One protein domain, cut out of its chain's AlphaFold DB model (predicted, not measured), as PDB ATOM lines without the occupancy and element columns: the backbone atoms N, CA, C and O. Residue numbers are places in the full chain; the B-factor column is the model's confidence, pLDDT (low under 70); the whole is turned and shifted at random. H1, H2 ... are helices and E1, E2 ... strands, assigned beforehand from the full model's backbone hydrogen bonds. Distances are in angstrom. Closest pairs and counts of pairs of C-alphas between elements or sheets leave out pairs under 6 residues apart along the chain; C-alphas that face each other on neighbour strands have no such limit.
ATOM      1  N   GLN A 724      -8.895 -23.809 -22.856       89.69
ATOM      2  CA  GLN A 724      -9.630 -22.551 -22.736       89.69
ATOM      3  C   GLN A 724      -8.873 -21.536 -21.884       89.69
ATOM      4  O   GLN A 724      -8.106 -21.891 -20.989       89.69
ATOM      5  N   GLY A 725      -9.094 -20.248 -22.138       90.38
ATOM      6  CA  GLY A 725      -8.416 -19.213 -21.370       90.38
ATOM      7  C   GLY A 725      -8.663 -17.799 -21.855       90.38
ATOM      8  O   GLY A 725      -9.428 -17.554 -22.788       90.38
ATOM      9  N   ILE A 726      -7.978 -16.860 -21.202       90.69
ATOM     10  CA  ILE A 726      -7.911 -15.467 -21.637       90.69
ATOM     11  C   ILE A 726      -6.683 -15.325 -22.529       90.69
ATOM     12  O   ILE A 726      -5.546 -15.519 -22.090       90.69
ATOM     13  N   TYR A 727      -6.924 -14.966 -23.777       91.31
ATOM     14  CA  TYR A 727      -5.909 -14.780 -24.792       91.31
ATOM     15  C   TYR A 727      -5.686 -13.300 -25.066       91.31
ATOM     16  O   TYR A 727      -6.598 -12.473 -24.993       91.31
ATOM     17  N   ILE A 728      -4.443 -12.981 -25.411       90.94
ATOM     18  CA  ILE A 728      -4.041 -11.674 -25.895       90.94
ATOM     19  C   ILE A 728      -3.550 -11.767 -27.335       90.94
ATOM     20  O   ILE A 728      -2.692 -12.585 -27.677       90.94
ATOM     21  N   LEU A 729      -4.053 -10.865 -28.171       89.94
ATOM     22  CA  LEU A 729      -3.465 -10.581 -29.473       89.94
ATOM     23  C   LEU A 729      -2.718  -9.250 -29.396       89.94
ATOM     24  O   LEU A 729      -3.334  -8.187 -29.433       89.94
ATOM     25  N   ASP A 730      -1.394  -9.311 -29.268       82.00
ATOM     26  CA  ASP A 730      -0.521  -8.140 -29.150       82.00
ATOM     27  C   ASP A 730      -0.239  -7.477 -30.512       82.00
ATOM     28  O   ASP A 730      -0.159  -8.119 -31.563       82.00
ATOM     29  N   LYS A 731       0.004  -6.162 -30.500       71.31
ATOM     30  CA  LYS A 731       0.512  -5.447 -31.678       71.31
ATOM     31  C   LYS A 731       2.019  -5.674 -31.831       71.31
ATOM     32  O   LYS A 731       2.767  -5.552 -30.861       71.31
ATOM     33  N   LYS A 732       2.493  -5.908 -33.063       60.03
ATOM     34  CA  LYS A 732       3.935  -6.004 -33.369       60.03
ATOM     35  C   LYS A 732       4.692  -4.780 -32.827       60.03
ATOM     36  O   LYS A 732       4.390  -3.654 -33.217       60.03
ATOM     37  N   GLY A 733       5.680  -5.015 -31.957       57.91
ATOM     38  CA  GLY A 733       6.573  -3.985 -31.406       57.91
ATOM     39  C   GLY A 733       6.174  -3.373 -30.054       57.91
ATOM     40  O   GLY A 733       6.847  -2.447 -29.614       57.91
ATOM     41  N   GLN A 734       5.118  -3.855 -29.385       64.88
ATOM     42  CA  GLN A 734       4.787  -3.450 -28.007       64.88
ATOM     43  C   GLN A 734       5.306  -4.453 -26.967       64.88
ATOM     44  O   GLN A 734       5.442  -5.638 -27.262       64.88
ATOM     45  N   ALA A 735       5.560  -3.979 -25.739       61.78
ATOM     46  CA  ALA A 735       5.845  -4.856 -24.605       61.78
ATOM     47  C   ALA A 735       4.624  -5.767 -24.340       61.78
ATOM     48  O   ALA A 735       3.510  -5.239 -24.166       61.78
ATOM     49  N   PRO A 736       4.806  -7.101 -24.359       66.75
ATOM     50  CA  PRO A 736       3.713  -8.054 -24.217       66.75
ATOM     51  C   PRO A 736       3.153  -8.020 -22.795       66.75
ATOM     52  O   PRO A 736       3.913  -7.983 -21.829       66.75
ATOM     53  N   LEU A 737       1.825  -8.060 -22.666       78.50
ATOM     54  CA  LEU A 737       1.176  -8.294 -21.375       78.50
ATOM     55  C   LEU A 737       1.477  -9.735 -20.943       78.50
ATOM     56  O   LEU A 737       1.123 -10.677 -21.656       78.50
ATOM     57  N   THR A 738       2.159  -9.930 -19.820       71.12
ATOM     58  CA  THR A 738       2.538 -11.277 -19.361       71.12
ATOM     59  C   THR A 738       1.529 -11.866 -18.386       71.12
ATOM     60  O   THR A 738       1.274 -13.068 -18.439       71.12
ATOM     61  N   SER A 739       0.909 -11.031 -17.551       81.31
ATOM     62  CA  SER A 739      -0.083 -11.447 -16.562       81.31
ATOM     63  C   SER A 739      -1.314 -10.548 -16.608       81.31
ATOM     64  O   SER A 739      -1.216  -9.347 -16.854       81.31
ATOM     65  N   VAL A 740      -2.486 -11.106 -16.296       82.50
ATOM     66  CA  VAL A 740      -3.716 -10.310 -16.145       82.50
ATOM     67  C   VAL A 740      -3.605  -9.328 -14.965       82.50
ATOM     68  O   VAL A 740      -4.232  -8.272 -14.982       82.50
ATOM     69  N   THR A 741      -2.736  -9.600 -13.983       85.44
ATOM     70  CA  THR A 741      -2.461  -8.679 -12.861       85.44
ATOM     71  C   THR A 741      -1.859  -7.348 -13.299       85.44
ATOM     72  O   THR A 741      -2.029  -6.345 -12.610       85.44
ATOM     73  N   ASP A 742      -1.192  -7.314 -14.454       86.38
ATOM     74  CA  ASP A 742      -0.589  -6.095 -15.000       86.38
ATOM     75  C   ASP A 742      -1.673  -5.065 -15.393       86.38
ATOM     76  O   ASP A 742      -1.397  -3.870 -15.479       86.38
ATOM     77  N   LEU A 743      -2.936  -5.497 -15.548       89.56
ATOM     78  CA  LEU A 743      -4.096  -4.628 -15.796       89.56
ATOM     79  C   LEU A 743      -4.556  -3.840 -14.553       89.56
ATOM     80  O   LEU A 743      -5.505  -3.062 -14.637       89.56
ATOM     81  N   ALA A 744      -3.897  -3.998 -13.398       89.31
ATOM     82  CA  ALA A 744      -4.042  -3.062 -12.280       89.31
ATOM     83  C   ALA A 744      -3.460  -1.675 -12.622       89.31
ATOM     84  O   ALA A 744      -3.964  -0.646 -12.159       89.31
ATOM     85  N   ASP A 745      -2.414  -1.632 -13.456       89.88
ATOM     86  CA  ASP A 745      -1.811  -0.386 -13.916       89.88
ATOM     87  C   ASP A 745      -2.698   0.314 -14.954       89.88
ATOM     88  O   ASP A 745      -3.126  -0.264 -15.956       89.88
ATOM     89  N   LYS A 746      -2.932   1.612 -14.741       89.88
ATOM     90  CA  LYS A 746      -3.795   2.420 -15.608       89.88
ATOM     91  C   LYS A 746      -3.230   2.550 -17.023       89.88
ATOM     92  O   LYS A 746      -3.997   2.478 -17.974       89.88
ATOM     93  N   ALA A 747      -1.918   2.748 -17.176       87.81
ATOM     94  CA  ALA A 747      -1.321   2.923 -18.501       87.81
ATOM     95  C   ALA A 747      -1.416   1.636 -19.336       87.81
ATOM     96  O   ALA A 747      -1.621   1.694 -20.548       87.81
ATOM     97  N   THR A 748      -1.318   0.484 -18.675       88.06
ATOM     98  CA  THR A 748      -1.463  -0.836 -19.286       88.06
ATOM     99  C   THR A 748      -2.918  -1.132 -19.644       88.06
ATOM    100  O   THR A 748      -3.184  -1.493 -20.791       88.06
ATOM    101  N   ALA A 749      -3.864  -0.903 -18.726       88.94
ATOM    102  CA  ALA A 749      -5.293  -1.095 -18.983       88.94
ATOM    103  C   ALA A 749      -5.810  -0.209 -20.131       88.94
ATOM    104  O   ALA A 749      -6.484  -0.701 -21.034       88.94
ATOM    105  N   SER A 750      -5.383   1.060 -20.192       88.44
ATOM    106  CA  SER A 750      -5.761   1.999 -21.261       88.44
ATOM    107  C   SER A 750      -5.323   1.580 -22.676       88.44
ATOM    108  O   SER A 750      -5.744   2.201 -23.647       88.44
ATOM    109  N   ARG A 751      -4.479   0.549 -22.837       87.81
ATOM    110  CA  ARG A 751      -4.143  -0.018 -24.160       87.81
ATOM    111  C   ARG A 751      -5.269  -0.878 -24.739       87.81
ATOM    112  O   ARG A 751      -5.306  -1.053 -25.957       87.81
ATOM    113  N   PHE A 752      -6.117  -1.424 -23.872       88.88
ATOM    114  CA  PHE A 752      -7.246  -2.300 -24.198       88.88
ATOM    115  C   PHE A 752      -8.598  -1.616 -23.971       88.88
ATOM    116  O   PHE A 752      -9.622  -2.165 -24.355       88.88
ATOM    117  N   ASP A 753      -8.586  -0.426 -23.375       88.94
ATOM    118  CA  ASP A 753      -9.733   0.460 -23.208       88.94
ATOM    119  C   ASP A 753     -10.219   0.966 -24.570       88.94
ATOM    120  O   ASP A 753      -9.476   1.620 -25.316       88.94
ATOM    121  N   THR A 754     -11.458   0.624 -24.921       83.38
ATOM    122  CA  THR A 754     -12.035   0.985 -26.221       83.38
ATOM    123  C   THR A 754     -13.093   2.079 -26.148       83.38
ATOM    124  O   THR A 754     -13.409   2.662 -27.191       83.38
ATOM    125  N   ASP A 755     -13.599   2.396 -24.956       82.69
ATOM    126  CA  ASP A 755     -14.700   3.337 -24.741       82.69
ATOM    127  C   ASP A 755     -14.301   4.570 -23.894       82.69
ATOM    128  O   ASP A 755     -15.034   5.563 -23.846       82.69
ATOM    129  N   GLY A 756     -13.087   4.564 -23.342       84.44
ATOM    130  CA  GLY A 756     -12.462   5.647 -22.595       84.44
ATOM    131  C   GLY A 756     -12.802   5.667 -21.105       84.44
ATOM    132  O   GLY A 756     -12.546   6.690 -20.457       84.44
ATOM    133  N   ASP A 757     -13.390   4.605 -20.551       85.12
ATOM    134  CA  ASP A 757     -13.759   4.530 -19.135       85.12
ATOM    135  C   ASP A 757     -12.557   4.231 -18.201       85.12
ATOM    136  O   ASP A 757     -12.619   4.405 -16.974       85.12
ATOM    137  N   GLY A 758     -11.410   3.867 -18.783       87.00
ATOM    138  CA  GLY A 758     -10.173   3.552 -18.089       87.00
ATOM    139  C   GLY A 758     -10.046   2.104 -17.613       87.00
ATOM    140  O   GLY A 758      -9.192   1.876 -16.741       87.00
ATOM    141  N   LYS A 759     -10.859   1.168 -18.117       90.56
ATOM    142  CA  LYS A 759     -10.736  -0.285 -17.940       90.56
ATOM    143  C   LYS A 759     -10.363  -0.974 -19.255       90.56
ATOM    144  O   LYS A 759     -10.473  -0.417 -20.333       90.56
ATOM    145  N   ALA A 760      -9.795  -2.167 -19.140       91.00
ATOM    146  CA  ALA A 760      -9.442  -3.020 -20.258       91.00
ATOM    147  C   ALA A 760     -10.619  -3.928 -20.624       91.00
ATOM    148  O   ALA A 760     -11.083  -4.698 -19.779       91.00
ATOM    149  N   GLU A 761     -11.007  -3.890 -21.898       91.62
ATOM    150  CA  GLU A 761     -12.105  -4.695 -22.425       91.62
ATOM    151  C   GLU A 761     -11.680  -6.135 -22.689       91.62
ATOM    152  O   GLU A 761     -10.720  -6.385 -23.426       91.62
ATOM    153  N   ILE A 762     -12.425  -7.085 -22.123       92.50
ATOM    154  CA  ILE A 762     -12.258  -8.518 -22.362       92.50
ATOM    155  C   ILE A 762     -13.543  -9.057 -22.980       92.50
ATOM    156  O   ILE A 762     -14.583  -9.081 -22.328       92.50
ATOM    157  N   TRP A 763     -13.480  -9.570 -24.211       93.38
ATOM    158  CA  TRP A 763     -14.610 -10.344 -24.732       93.38
ATOM    159  C   TRP A 763     -14.718 -11.666 -23.963       93.38
ATOM    160  O   TRP A 763     -13.824 -12.501 -24.068       93.38
ATOM    161  N   ALA A 764     -15.781 -11.856 -23.181       90.19
ATOM    162  CA  ALA A 764     -15.943 -13.018 -22.303       90.19
ATOM    163  C   ALA A 764     -16.590 -14.232 -22.996       90.19
ATOM    164  O   ALA A 764     -16.617 -15.337 -22.449       90.19
ATOM    165  N   GLY A 765     -17.099 -14.038 -24.212       85.19
ATOM    166  CA  GLY A 765     -17.757 -15.060 -25.018       85.19
ATOM    167  C   GLY A 765     -19.249 -14.788 -25.257       85.19
ATOM    168  O   GLY A 765     -19.792 -13.760 -24.831       85.19
ATOM    169  N   PRO A 766     -19.932 -15.686 -25.986       78.31
ATOM    170  CA  PRO A 766     -21.362 -15.586 -26.248       78.31
ATOM    171  C   PRO A 766     -22.214 -15.700 -24.979       78.31
ATOM    172  O   PRO A 766     -21.981 -16.534 -24.105       78.31
ATOM    173  N   ARG A 767     -23.287 -14.901 -24.903       75.69
ATOM    174  CA  ARG A 767     -24.274 -15.015 -23.816       75.69
ATOM    175  C   ARG A 767     -24.893 -16.420 -23.817       75.69
ATOM    176  O   ARG A 767     -25.303 -16.911 -24.864       75.69
ATOM    177  N   GLY A 768     -25.007 -17.026 -22.638       71.12
ATOM    178  CA  GLY A 768     -25.598 -18.356 -22.445       71.12
ATOM    179  C   GLY A 768     -24.582 -19.493 -22.323       71.12
ATOM    180  O   GLY A 768     -24.943 -20.560 -21.834       71.12
ATOM    181  N   TRP A 769     -23.317 -19.280 -22.693       77.38
ATOM    182  CA  TRP A 769     -22.261 -20.251 -22.409       77.38
ATOM    183  C   TRP A 769     -21.917 -20.252 -20.920       77.38
ATOM    184  O   TRP A 769     -21.769 -19.192 -20.305       77.38
ATOM    185  N   GLU A 770     -21.737 -21.442 -20.344       80.12
ATOM    186  CA  GLU A 770     -21.309 -21.549 -18.947       80.12
ATOM    187  C   GLU A 770     -19.905 -20.955 -18.776       80.12
ATOM    188  O   GLU A 770     -19.673 -20.216 -17.828       80.12
ATOM    189  N   SER A 771     -18.993 -21.154 -19.736       82.88
ATOM    190  CA  SER A 771     -17.657 -20.541 -19.703       82.88
ATOM    191  C   SER A 771     -17.709 -19.010 -19.645       82.88
ATOM    192  O   SER A 771     -16.973 -18.410 -18.861       82.88
ATOM    193  N   THR A 772     -18.625 -18.373 -20.382       85.31
ATOM    194  CA  THR A 772     -18.858 -16.921 -20.307       85.31
ATOM    195  C   THR A 772     -19.372 -16.509 -18.934       85.31
ATOM    196  O   THR A 772     -18.838 -15.578 -18.341       85.31
ATOM    197  N   LYS A 773     -20.333 -17.246 -18.362       82.62
ATOM    198  CA  LYS A 773     -20.833 -16.989 -17.002       82.62
ATOM    199  C   LYS A 773     -19.728 -17.106 -15.946       82.62
ATOM    200  O   LYS A 773     -19.657 -16.286 -15.027       82.62
ATOM    201  N   LEU A 774     -18.863 -18.112 -16.068       81.94
ATOM    202  CA  LEU A 774     -17.728 -18.318 -15.169       81.94
ATOM    203  C   LEU A 774     -16.691 -17.203 -15.305       81.94
ATOM    204  O   LEU A 774     -16.212 -16.683 -14.295       81.94
ATOM    205  N   LEU A 775     -16.382 -16.796 -16.535       87.19
ATOM    206  CA  LEU A 775     -15.452 -15.708 -16.795       87.19
ATOM    207  C   LEU A 775     -16.001 -14.363 -16.301       87.19
ATOM    208  O   LEU A 775     -15.280 -13.656 -15.603       87.19
ATOM    209  N   ASP A 776     -17.275 -14.049 -16.542       87.38
ATOM    210  CA  ASP A 776     -17.931 -12.836 -16.032       87.38
ATOM    211  C   ASP A 776     -17.895 -12.783 -14.496       87.38
ATOM    212  O   ASP A 776     -17.556 -11.757 -13.894       87.38
ATOM    213  N   LYS A 777     -18.162 -13.916 -13.833       85.50
ATOM    214  CA  LYS A 777     -18.041 -14.045 -12.373       85.50
ATOM    215  C   LYS A 777     -16.603 -13.821 -11.900       85.50
ATOM    216  O   LYS A 777     -16.393 -13.180 -10.867       85.50
ATOM    217  N   TRP A 778     -15.618 -14.343 -12.629       87.69
ATOM    218  CA  TRP A 778     -14.210 -14.134 -12.314       87.69
ATOM    219  C   TRP A 778     -13.787 -12.679 -12.484       87.69
ATOM    220  O   TRP A 778     -13.180 -12.140 -11.557       87.69
ATOM    221  N   ILE A 779     -14.157 -12.040 -13.598       89.31
ATOM    222  CA  ILE A 779     -13.910 -10.621 -13.883       89.31
ATOM    223  C   ILE A 779     -14.500  -9.764 -12.756       89.31
ATOM    224  O   ILE A 779     -13.788  -8.958 -12.161       89.31
ATOM    225  N   GLY A 780     -15.757 -10.009 -12.370       87.56
ATOM    226  CA  GLY A 780     -16.417  -9.289 -11.274       87.56
ATOM    227  C   GLY A 780     -15.765  -9.479  -9.895       87.56
ATOM    228  O   GLY A 780     -15.927  -8.634  -9.011       87.56
ATOM    229  N   ALA A 781     -15.006 -10.562  -9.692       87.81
ATOM    230  CA  ALA A 781     -14.239 -10.791  -8.470       87.81
ATOM    231  C   ALA A 781     -12.893 -10.037  -8.446       87.81
ATOM    232  O   ALA A 781     -12.344  -9.826  -7.361       87.81
ATOM    233  N   GLN A 782     -12.373  -9.596  -9.597       88.06
ATOM    234  CA  GLN A 782     -11.082  -8.906  -9.716       88.06
ATOM    235  C   GLN A 782     -11.177  -7.406  -9.386       88.06
ATOM    236  O   GLN A 782     -10.910  -6.549 -10.224       88.06
ATOM    237  N   LYS A 783     -11.532  -7.063  -8.143       86.50
ATOM    238  CA  LYS A 783     -11.748  -5.660  -7.725       86.50
ATOM    239  C   LYS A 783     -10.510  -4.758  -7.829       86.50
ATOM    240  O   LYS A 783     -10.663  -3.544  -7.932       86.50
ATOM    241  N   ASP A 784      -9.317  -5.346  -7.789       89.06
ATOM    242  CA  ASP A 784      -8.040  -4.624  -7.863       89.06
ATOM    243  C   ASP A 784      -7.546  -4.424  -9.307       89.06
ATOM    244  O   ASP A 784      -6.559  -3.724  -9.536       89.06
ATOM    245  N   LEU A 785      -8.221  -5.029 -10.290       90.69
ATOM    246  CA  LEU A 785      -7.882  -4.910 -11.705       90.69
ATOM    247  C   LEU A 785      -8.810  -3.915 -12.398       90.69
ATOM    248  O   LEU A 785      -9.981  -3.765 -12.052       90.69
ATOM    249  N   ARG A 786      -8.291  -3.240 -13.424       91.94
ATOM    250  CA  ARG A 786      -9.072  -2.328 -14.261       91.94
ATOM    251  C   ARG A 786      -9.551  -3.088 -15.490       91.94
ATOM    252  O   ARG A 786      -9.049  -2.850 -16.580       91.94
ATOM    253  N   ILE A 787     -10.458  -4.039 -15.299       91.25
ATOM    254  CA  ILE A 787     -11.001  -4.882 -16.373       91.25
ATOM    255  C   ILE A 787     -12.521  -4.847 -16.376       91.25
ATOM    256  O   ILE A 787     -13.141  -4.693 -15.321       91.25
ATOM    257  N   GLU A 788     -13.109  -5.049 -17.547       90.81
ATOM    258  CA  GLU A 788     -14.524  -5.364 -17.684       90.81
ATOM    259  C   GLU A 788     -14.784  -6.387 -18.791       90.81
ATOM    260  O   GLU A 788     -13.954  -6.619 -19.672       90.81
ATOM    261  N   GLY A 789     -15.903  -7.095 -18.642       89.12
ATOM    262  CA  GLY A 789     -16.307  -8.186 -19.517       89.12
ATOM    263  C   GLY A 789     -17.364  -7.723 -20.508       89.12
ATOM    264  O   GLY A 789     -18.397  -7.179 -20.115       89.12
ATOM    265  N   GLU A 790     -17.131  -7.996 -21.788       88.62
ATOM    266  CA  GLU A 790     -18.107  -7.801 -22.850       88.62
ATOM    267  C   GLU A 790     -18.623  -9.155 -23.358       88.62
ATOM    268  O   GLU A 790     -17.856  -9.975 -23.867       88.62
ATOM    269  N   SER A 791     -19.941  -9.356 -23.300       84.62
ATOM    270  CA  SER A 791     -20.587 -10.605 -23.727       84.62
ATOM    271  C   SER A 791     -21.544 -10.347 -24.894       84.62
ATOM    272  O   SER A 791     -22.624  -9.760 -24.736       84.62
ATOM    273  N   TYR A 792     -21.129 -10.782 -26.084       81.69
ATOM    274  CA  TYR A 792     -21.853 -10.690 -27.357       81.69
ATOM    275  C   TYR A 792     -21.486 -11.872 -28.264       81.69
ATOM    276  O   TYR A 792     -20.563 -12.623 -27.954       81.69
ATOM    277  N   SER A 793     -22.223 -12.062 -29.362       78.88
ATOM    278  CA  SER A 793     -22.075 -13.243 -30.218       78.88
ATOM    279  C   SER A 793     -20.660 -13.423 -30.765       78.88
ATOM    280  O   SER A 793     -19.925 -12.469 -31.042       78.88
ATOM    281  N   GLU A 794     -20.310 -14.681 -30.998       79.06
ATOM    282  CA  GLU A 794     -19.039 -15.042 -31.604       79.06
ATOM    283  C   GLU A 794     -18.894 -14.467 -33.019       79.06
ATOM    284  O   GLU A 794     -17.811 -14.028 -33.397       79.06
ATOM    285  N   THR A 795     -19.982 -14.360 -33.785       80.25
ATOM    286  CA  THR A 795     -19.965 -13.728 -35.111       80.25
ATOM    287  C   THR A 795     -19.569 -12.251 -35.048       80.25
ATOM    288  O   THR A 795     -18.722 -11.804 -35.831       80.25
ATOM    289  N   ILE A 796     -20.114 -11.487 -34.091       82.88
ATOM    290  CA  ILE A 796     -19.713 -10.088 -33.869       82.88
ATOM    291  C   ILE A 796     -18.242 -10.028 -33.434       82.88
ATOM    292  O   ILE A 796     -17.494  -9.193 -33.952       82.88
ATOM    293  N   PHE A 797     -17.799 -10.933 -32.556       87.12
ATOM    294  CA  PHE A 797     -16.403 -11.000 -32.112       87.12
ATOM    295  C   PHE A 797     -15.441 -11.329 -33.245       87.12
ATOM    296  O   PHE A 797     -14.454 -10.624 -33.432       87.12
ATOM    297  N   ARG A 798     -15.733 -12.330 -34.072       86.12
ATOM    298  CA  ARG A 798     -14.885 -12.692 -35.214       86.12
ATOM    299  C   ARG A 798     -14.797 -11.550 -36.227       86.12
ATOM    300  O   ARG A 798     -13.723 -11.308 -36.787       86.12
ATOM    301  N   ALA A 799     -15.883 -10.803 -36.439       86.56
ATOM    302  CA  ALA A 799     -15.866  -9.601 -37.270       86.56
ATOM    303  C   ALA A 799     -15.015  -8.474 -36.655       86.56
ATOM    304  O   ALA A 799     -14.227  -7.838 -37.364       86.56
ATOM    305  N   TYR A 800     -15.125  -8.263 -35.339       87.81
ATOM    306  CA  TYR A 800     -14.295  -7.329 -34.576       87.81
ATOM    307  C   TYR A 800     -12.807  -7.703 -34.640       87.81
ATOM    308  O   TYR A 800     -11.989  -6.892 -35.080       87.81
ATOM    309  N   LEU A 801     -12.464  -8.953 -34.321       89.31
ATOM    310  CA  LEU A 801     -11.116  -9.512 -34.374       89.31
ATOM    311  C   LEU A 801     -10.496  -9.315 -35.759       89.31
ATOM    312  O   LEU A 801      -9.411  -8.753 -35.874       89.31
ATOM    313  N   LYS A 802     -11.207  -9.677 -36.834       88.56
ATOM    314  CA  LYS A 802     -10.733  -9.480 -38.215       88.56
ATOM    315  C   LYS A 802     -10.463  -8.008 -38.543       88.56
ATOM    316  O   LYS A 802      -9.538  -7.701 -39.295       88.56
ATOM    317  N   ARG A 803     -11.290  -7.092 -38.032       88.31
ATOM    318  CA  ARG A 803     -11.168  -5.654 -38.291       88.31
ATOM    319  C   ARG A 803     -10.011  -5.023 -37.517       88.31
ATOM    320  O   ARG A 803      -9.396  -4.090 -38.040       88.31
ATOM    321  N   GLU A 804      -9.753  -5.485 -36.298       88.25
ATOM    322  CA  GLU A 804      -8.857  -4.835 -35.336       88.25
ATOM    323  C   GLU A 804      -7.513  -5.539 -35.144       88.25
ATOM    324  O   GLU A 804      -6.563  -4.902 -34.676       88.25
ATOM    325  N   ALA A 805      -7.389  -6.797 -35.575       87.44
ATOM    326  CA  ALA A 805      -6.129  -7.529 -35.577       87.44
ATOM    327  C   ALA A 805      -5.009  -6.693 -36.225       87.44
ATOM    328  O   ALA A 805      -5.128  -6.193 -37.346       87.44
ATOM    329  N   GLY A 806      -3.915  -6.500 -35.483       82.81
ATOM    330  CA  GLY A 806      -2.755  -5.705 -35.901       82.81
ATOM    331  C   GLY A 806      -2.894  -4.180 -35.750       82.81
ATOM    332  O   GLY A 806      -1.883  -3.475 -35.834       82.81
ATOM    333  N   LYS A 807      -4.094  -3.644 -35.486       86.44
ATOM    334  CA  LYS A 807      -4.309  -2.201 -35.258       86.44
ATOM    335  C   LYS A 807      -4.107  -1.821 -33.794       86.44
ATOM    336  O   LYS A 807      -3.370  -0.864 -33.518       86.44
ATOM    337  N   ARG A 808      -4.699  -2.602 -32.891       85.25
ATOM    338  CA  ARG A 808      -4.658  -2.461 -31.426       85.25
ATOM    339  C   ARG A 808      -4.483  -3.833 -30.763       85.25
ATOM    340  O   ARG A 808      -4.796  -4.832 -31.411       85.25
ATOM    341  N   PRO A 809      -3.957  -3.893 -29.528       88.69
ATOM    342  CA  PRO A 809      -3.952  -5.136 -28.779       88.69
ATOM    343  C   PRO A 809      -5.380  -5.497 -28.336       88.69
ATOM    344  O   PRO A 809      -6.199  -4.605 -28.123       88.69
ATOM    345  N   LEU A 810      -5.683  -6.791 -28.235       91.44
ATOM    346  CA  LEU A 810      -7.020  -7.304 -27.898       91.44
ATOM    347  C   LEU A 810      -6.928  -8.336 -26.772       91.44
ATOM    348  O   LEU A 810      -6.011  -9.156 -26.799       91.44
ATOM    349  N   LEU A 811      -7.891  -8.321 -25.846       92.06
ATOM    350  CA  LEU A 811      -8.092  -9.352 -24.824       92.06
ATOM    351  C   LEU A 811      -9.425 -10.051 -25.059       92.06
ATOM    352  O   LEU A 811     -10.449  -9.403 -25.276       92.06
ATOM    353  N   PHE A 812      -9.409 -11.376 -25.047       93.62
ATOM    354  CA  PHE A 812     -10.605 -12.153 -25.329       93.62
ATOM    355  C   PHE A 812     -10.499 -13.574 -24.792       93.62
ATOM    356  O   PHE A 812      -9.417 -14.150 -24.708       93.62
ATOM    357  N   TYR A 813     -11.644 -14.149 -24.457       92.38
ATOM    358  CA  TYR A 813     -11.801 -15.577 -24.270       92.38
ATOM    359  C   TYR A 813     -11.581 -16.301 -25.599       92.38
ATOM    360  O   TYR A 813     -12.134 -15.910 -26.628       92.38
ATOM    361  N   ALA A 814     -10.785 -17.364 -25.577       90.50
ATOM    362  CA  ALA A 814     -10.679 -18.303 -26.685       90.50
ATOM    363  C   ALA A 814     -10.452 -19.721 -26.160       90.50
ATOM    364  O   ALA A 814     -10.132 -19.934 -24.986       90.50
ATOM    365  N   TYR A 815     -10.634 -20.680 -27.058       88.62
ATOM    366  CA  TYR A 815     -10.545 -22.101 -26.777       88.62
ATOM    367  C   TYR A 815      -9.827 -22.835 -27.911       88.62
ATOM    368  O   TYR A 815      -9.732 -22.320 -29.023       88.62
ATOM    369  N   GLU A 816      -9.289 -24.011 -27.614       87.44
ATOM    370  CA  GLU A 816      -8.626 -24.914 -28.555       87.44
ATOM    371  C   GLU A 816      -9.382 -26.247 -28.562       87.44
ATOM    372  O   GLU A 816      -9.653 -26.770 -27.478       87.44
ATOM    373  N   PRO A 817      -9.728 -26.810 -29.732       85.12
ATOM    374  CA  PRO A 817      -9.280 -26.438 -31.081       85.12
ATOM    375  C   PRO A 817     -10.071 -25.275 -31.726       85.12
ATOM    376  O   PRO A 817     -11.298 -25.257 -31.692       85.12
ATOM    377  N   ASP A 818      -9.370 -24.324 -32.366       83.69
ATOM    378  CA  ASP A 818      -9.960 -23.243 -33.187       83.69
ATOM    379  C   ASP A 818      -8.955 -22.731 -34.243       83.69
ATOM    380  O   ASP A 818      -7.772 -22.541 -33.945       83.69
ATOM    381  N   TRP A 819      -9.404 -22.434 -35.469       80.19
ATOM    382  CA  TRP A 819      -8.528 -21.907 -36.533       80.19
ATOM    383  C   TRP A 819      -7.926 -20.535 -36.201       80.19
ATOM    384  O   TRP A 819      -6.931 -20.131 -36.813       80.19
ATOM    385  N   LEU A 820      -8.527 -19.780 -35.271       84.19
ATOM    386  CA  LEU A 820      -8.049 -18.451 -34.895       84.19
ATOM    387  C   LEU A 820      -6.612 -18.506 -34.364       84.19
ATOM    388  O   LEU A 820      -5.856 -17.557 -34.587       84.19
ATOM    389  N   HIS A 821      -6.222 -19.610 -33.717       84.19
ATOM    390  CA  HIS A 821      -4.882 -19.786 -33.157       84.19
ATOM    391  C   HIS A 821      -3.819 -19.921 -34.239       84.19
ATOM    392  O   HIS A 821      -2.744 -19.332 -34.135       84.19
ATOM    393  N   GLU A 822      -4.148 -20.590 -35.339       81.56
ATOM    394  CA  GLU A 822      -3.265 -20.671 -36.500       81.56
ATOM    395  C   GLU A 822      -3.182 -19.325 -37.232       81.56
ATOM    396  O   GLU A 822      -2.099 -18.872 -37.600       81.56
ATOM    397  N   GLN A 823      -4.319 -18.645 -37.429       83.88
ATOM    398  CA  GLN A 823      -4.335 -17.399 -38.200       83.88
ATOM    399  C   GLN A 823      -3.696 -16.219 -37.456       83.88
ATOM    400  O   GLN A 823      -3.028 -15.390 -38.083       83.88
ATOM    401  N   TYR A 824      -3.980 -16.076 -36.163       86.69
ATOM    402  CA  TYR A 824      -3.606 -14.890 -35.391       86.69
ATOM    403  C   TYR A 824      -2.524 -15.163 -34.345       86.69
ATOM    404  O   TYR A 824      -1.929 -14.199 -33.865       86.69
ATOM    405  N   SER A 825      -2.256 -16.432 -34.015       87.75
ATOM    406  CA  SER A 825      -1.278 -16.852 -33.000       87.75
ATOM    407  C   SER A 825      -1.357 -16.024 -31.708       87.75
ATOM    408  O   SER A 825      -0.352 -15.432 -31.296       87.75
ATOM    409  N   PRO A 826      -2.548 -15.907 -31.085       89.38
ATOM    410  CA  PRO A 826      -2.678 -15.183 -29.835       89.38
ATOM    411  C   PRO A 826      -1.939 -15.932 -28.720       89.38
ATOM    412  O   PRO A 826      -1.777 -17.149 -28.761       89.38
ATOM    413  N   ARG A 827      -1.488 -15.208 -27.695       90.00
ATOM    414  CA  ARG A 827      -0.873 -15.832 -26.518       90.00
ATOM    415  C   ARG A 827      -1.903 -16.043 -25.426       90.00
ATOM    416  O   ARG A 827      -2.624 -15.113 -25.082       90.00
ATOM    417  N   LEU A 828      -1.869 -17.213 -24.805       88.06
ATOM    418  CA  LEU A 828      -2.547 -17.455 -23.540       88.06
ATOM    419  C   LEU A 828      -1.885 -16.628 -22.423       88.06
ATOM    420  O   LEU A 828      -0.657 -16.622 -22.284       88.06
ATOM    421  N   LEU A 829      -2.687 -15.918 -21.631       86.50
ATOM    422  CA  LEU A 829      -2.210 -15.221 -20.438       86.50
ATOM    423  C   LEU A 829      -2.134 -16.170 -19.245       86.50
ATOM    424  O   LEU A 829      -2.933 -17.092 -19.112       86.50
ATOM    425  N   THR A 830      -1.201 -15.905 -18.328       78.31
ATOM    426  CA  THR A 830      -1.095 -16.651 -17.068       78.31
ATOM    427  C   THR A 830      -2.203 -16.224 -16.100       78.31
ATOM    428  O   THR A 830      -1.976 -15.500 -15.133       78.31
ATOM    429  N   ALA A 831      -3.428 -16.658 -16.383       74.12
ATOM    430  CA  ALA A 831      -4.587 -16.559 -15.513       74.12
ATOM    431  C   ALA A 831      -5.452 -17.806 -15.715       74.12
ATOM    432  O   ALA A 831      -5.735 -18.183 -16.848       74.12
ATOM    433  N   ASP A 832      -5.878 -18.426 -14.617       76.31
ATOM    434  CA  ASP A 832      -6.817 -19.546 -14.654       76.31
ATOM    435  C   ASP A 832      -8.136 -19.107 -14.001       76.31
ATOM    436  O   ASP A 832      -8.350 -19.338 -12.802       76.31
ATOM    437  N   PRO A 833      -8.997 -18.383 -14.748       78.75
ATOM    438  CA  PRO A 833     -10.266 -17.913 -14.209       78.75
ATOM    439  C   PRO A 833     -11.165 -19.081 -13.786       78.75
ATOM    440  O   PRO A 833     -11.929 -18.965 -12.822       78.75
ATOM    441  N   PHE A 834     -10.999 -20.240 -14.424       80.00
ATOM    442  CA  PHE A 834     -11.871 -21.399 -14.303       80.00
ATOM    443  C   PHE A 834     -11.554 -22.280 -13.079       80.00
ATOM    444  O   PHE A 834     -12.471 -22.851 -12.493       80.00
ATOM    445  N   LYS A 835     -10.309 -22.304 -12.584       73.44
ATOM    446  CA  LYS A 835      -9.882 -23.154 -11.447       73.44
ATOM    447  C   LYS A 835     -10.411 -22.772 -10.060       73.44
ATOM    448  O   LYS A 835     -10.374 -23.582  -9.141       73.44
ATOM    449  N   ARG A 836     -10.876 -21.533  -9.855       60.75
ATOM    450  CA  ARG A 836     -11.339 -21.051  -8.527       60.75
ATOM    451  C   ARG A 836     -12.750 -20.482  -8.495       60.75
ATOM    452  O   ARG A 836     -13.361 -20.450  -7.431       60.75
ATOM    453  N   THR A 837     -13.270 -20.018  -9.629       59.91
ATOM    454  CA  THR A 837     -14.641 -19.480  -9.715       59.91
ATOM    455  C   THR A 837     -15.632 -20.453 -10.352       59.91
ATOM    456  O   THR A 837     -16.843 -20.241 -10.210       59.91
ATOM    457  N   GLY A 838     -15.096 -21.511 -10.983       54.16
ATOM    458  CA  GLY A 838     -15.742 -22.348 -11.987       54.16
ATOM    459  C   GLY A 838     -16.718 -23.408 -11.501       54.16
ATOM    460  O   GLY A 838     -17.595 -23.789 -12.258       54.16
ATOM    461  N   CYS A 839     -16.599 -23.888 -10.261       54.44
ATOM    462  CA  CYS A 839     -17.318 -25.095  -9.847       54.44
ATOM    463  C   CYS A 839     -17.892 -24.960  -8.436       54.44
ATOM    464  O   CYS A 839     -17.235 -24.443  -7.523       54.44
TER     465      CYS A 839
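What this domain is: This is residues 724 to 839 of the 917 residues of the protein "OpuAC domain-containing protein" of Gordonia amarae NBRC 15530 (UniProt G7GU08). A strongly twisted sheet of four strands runs through the middle of a rounded body, with the longest helix, H3, packed along one side and H4 and H5 away from H3. The short helices H1 and H2 make a corner by the first residues of E2 and E3, and H6 packs on H3. The printed part has 116 residues, with six named helices and four named strands in the order E1 H1 H2 E2 H3 E3 H4 E4 H5 H6; the sheet is mixed, in the order E1 E4 E2 E3, and the class is mixed, helices and strands. The whole is compact, with a radius of gyration of the C-alphas of 13.2 A and spans of 38 by 32 by 24 A.

How they stand to each other: Edge strand E1, residues 724 to 729, is antiparallel to E4, residues 810 to 816, with N 727 and O 812 2.8 A apart, within hydrogen-bond range. E4 is parallel to E2, residues 760 to 763, with N 813 and O 763 at 2.8 A. E2 is parallel to edge strand E3, residues 787 to 790, with N 790 and O 762 at 2.8 A. H3, residues 770 to 781, is on one face of the sheet in two layers, one of helix and one of strands, at a height over the sheet of 8.5 A; its closest C-alphas to E3 are Asp 776 and Gly 789, 6.0 A. It runs along the strands, at 2 degrees to E2 on the local plane. E2, H3 and E3 form a strand-helix-strand unit, two parallel neighbour strands joined through a helix, with a right-handed crossover. E3, H4 and E4 form a split unit, with E2 between its strands, also right-handed. H4, residues 794 to 804, only grazes the sheet, and is near H5, residues 819 to 824, which only just grazes it. H1, residues 740 to 744, is on the sheet over none of its strands. H2, residues 746 to 749, only just grazes the sheet; H1 and H2 only just touch, only at the corner, with Leu 743 and Ala 749 closest, their C-alphas 4.9 A apart. H6, residues 834 to 837, touches H3, the C-alphas of Trp 778 and Thr 837 being closest at 6.0 A. Every O i to N i+4 pair is within hydrogen-bond range in H3, H4 and H5; H1 has 0 of 1, but 2 of 2 O i to N i+3 pairs, and H2 and H6 are too short for an i+4 pair.

Where its parts are: E1 begins at C-alpha 724, (-9.630, -22.551, -22.736), and is 15.1 A long; E4 is 17.7 A, and E2 and E3 are 10.0 A each. H3 is 16.6 A, from C-alpha 770 at (-21.309, -21.549, -18.947), and H4 is 14.9 A. H6 ends at C-alpha 837, (-14.641, -19.480, -9.715).

The domain as a whole: The C-alphas of Gly 733 and Cys 839 are the two farthest apart, 38.5 A. The printed part has no cut, and no link is long. Mean pLDDT of the printed part is 83.8; residues 732 to 736 and 836 to 839 are under 70.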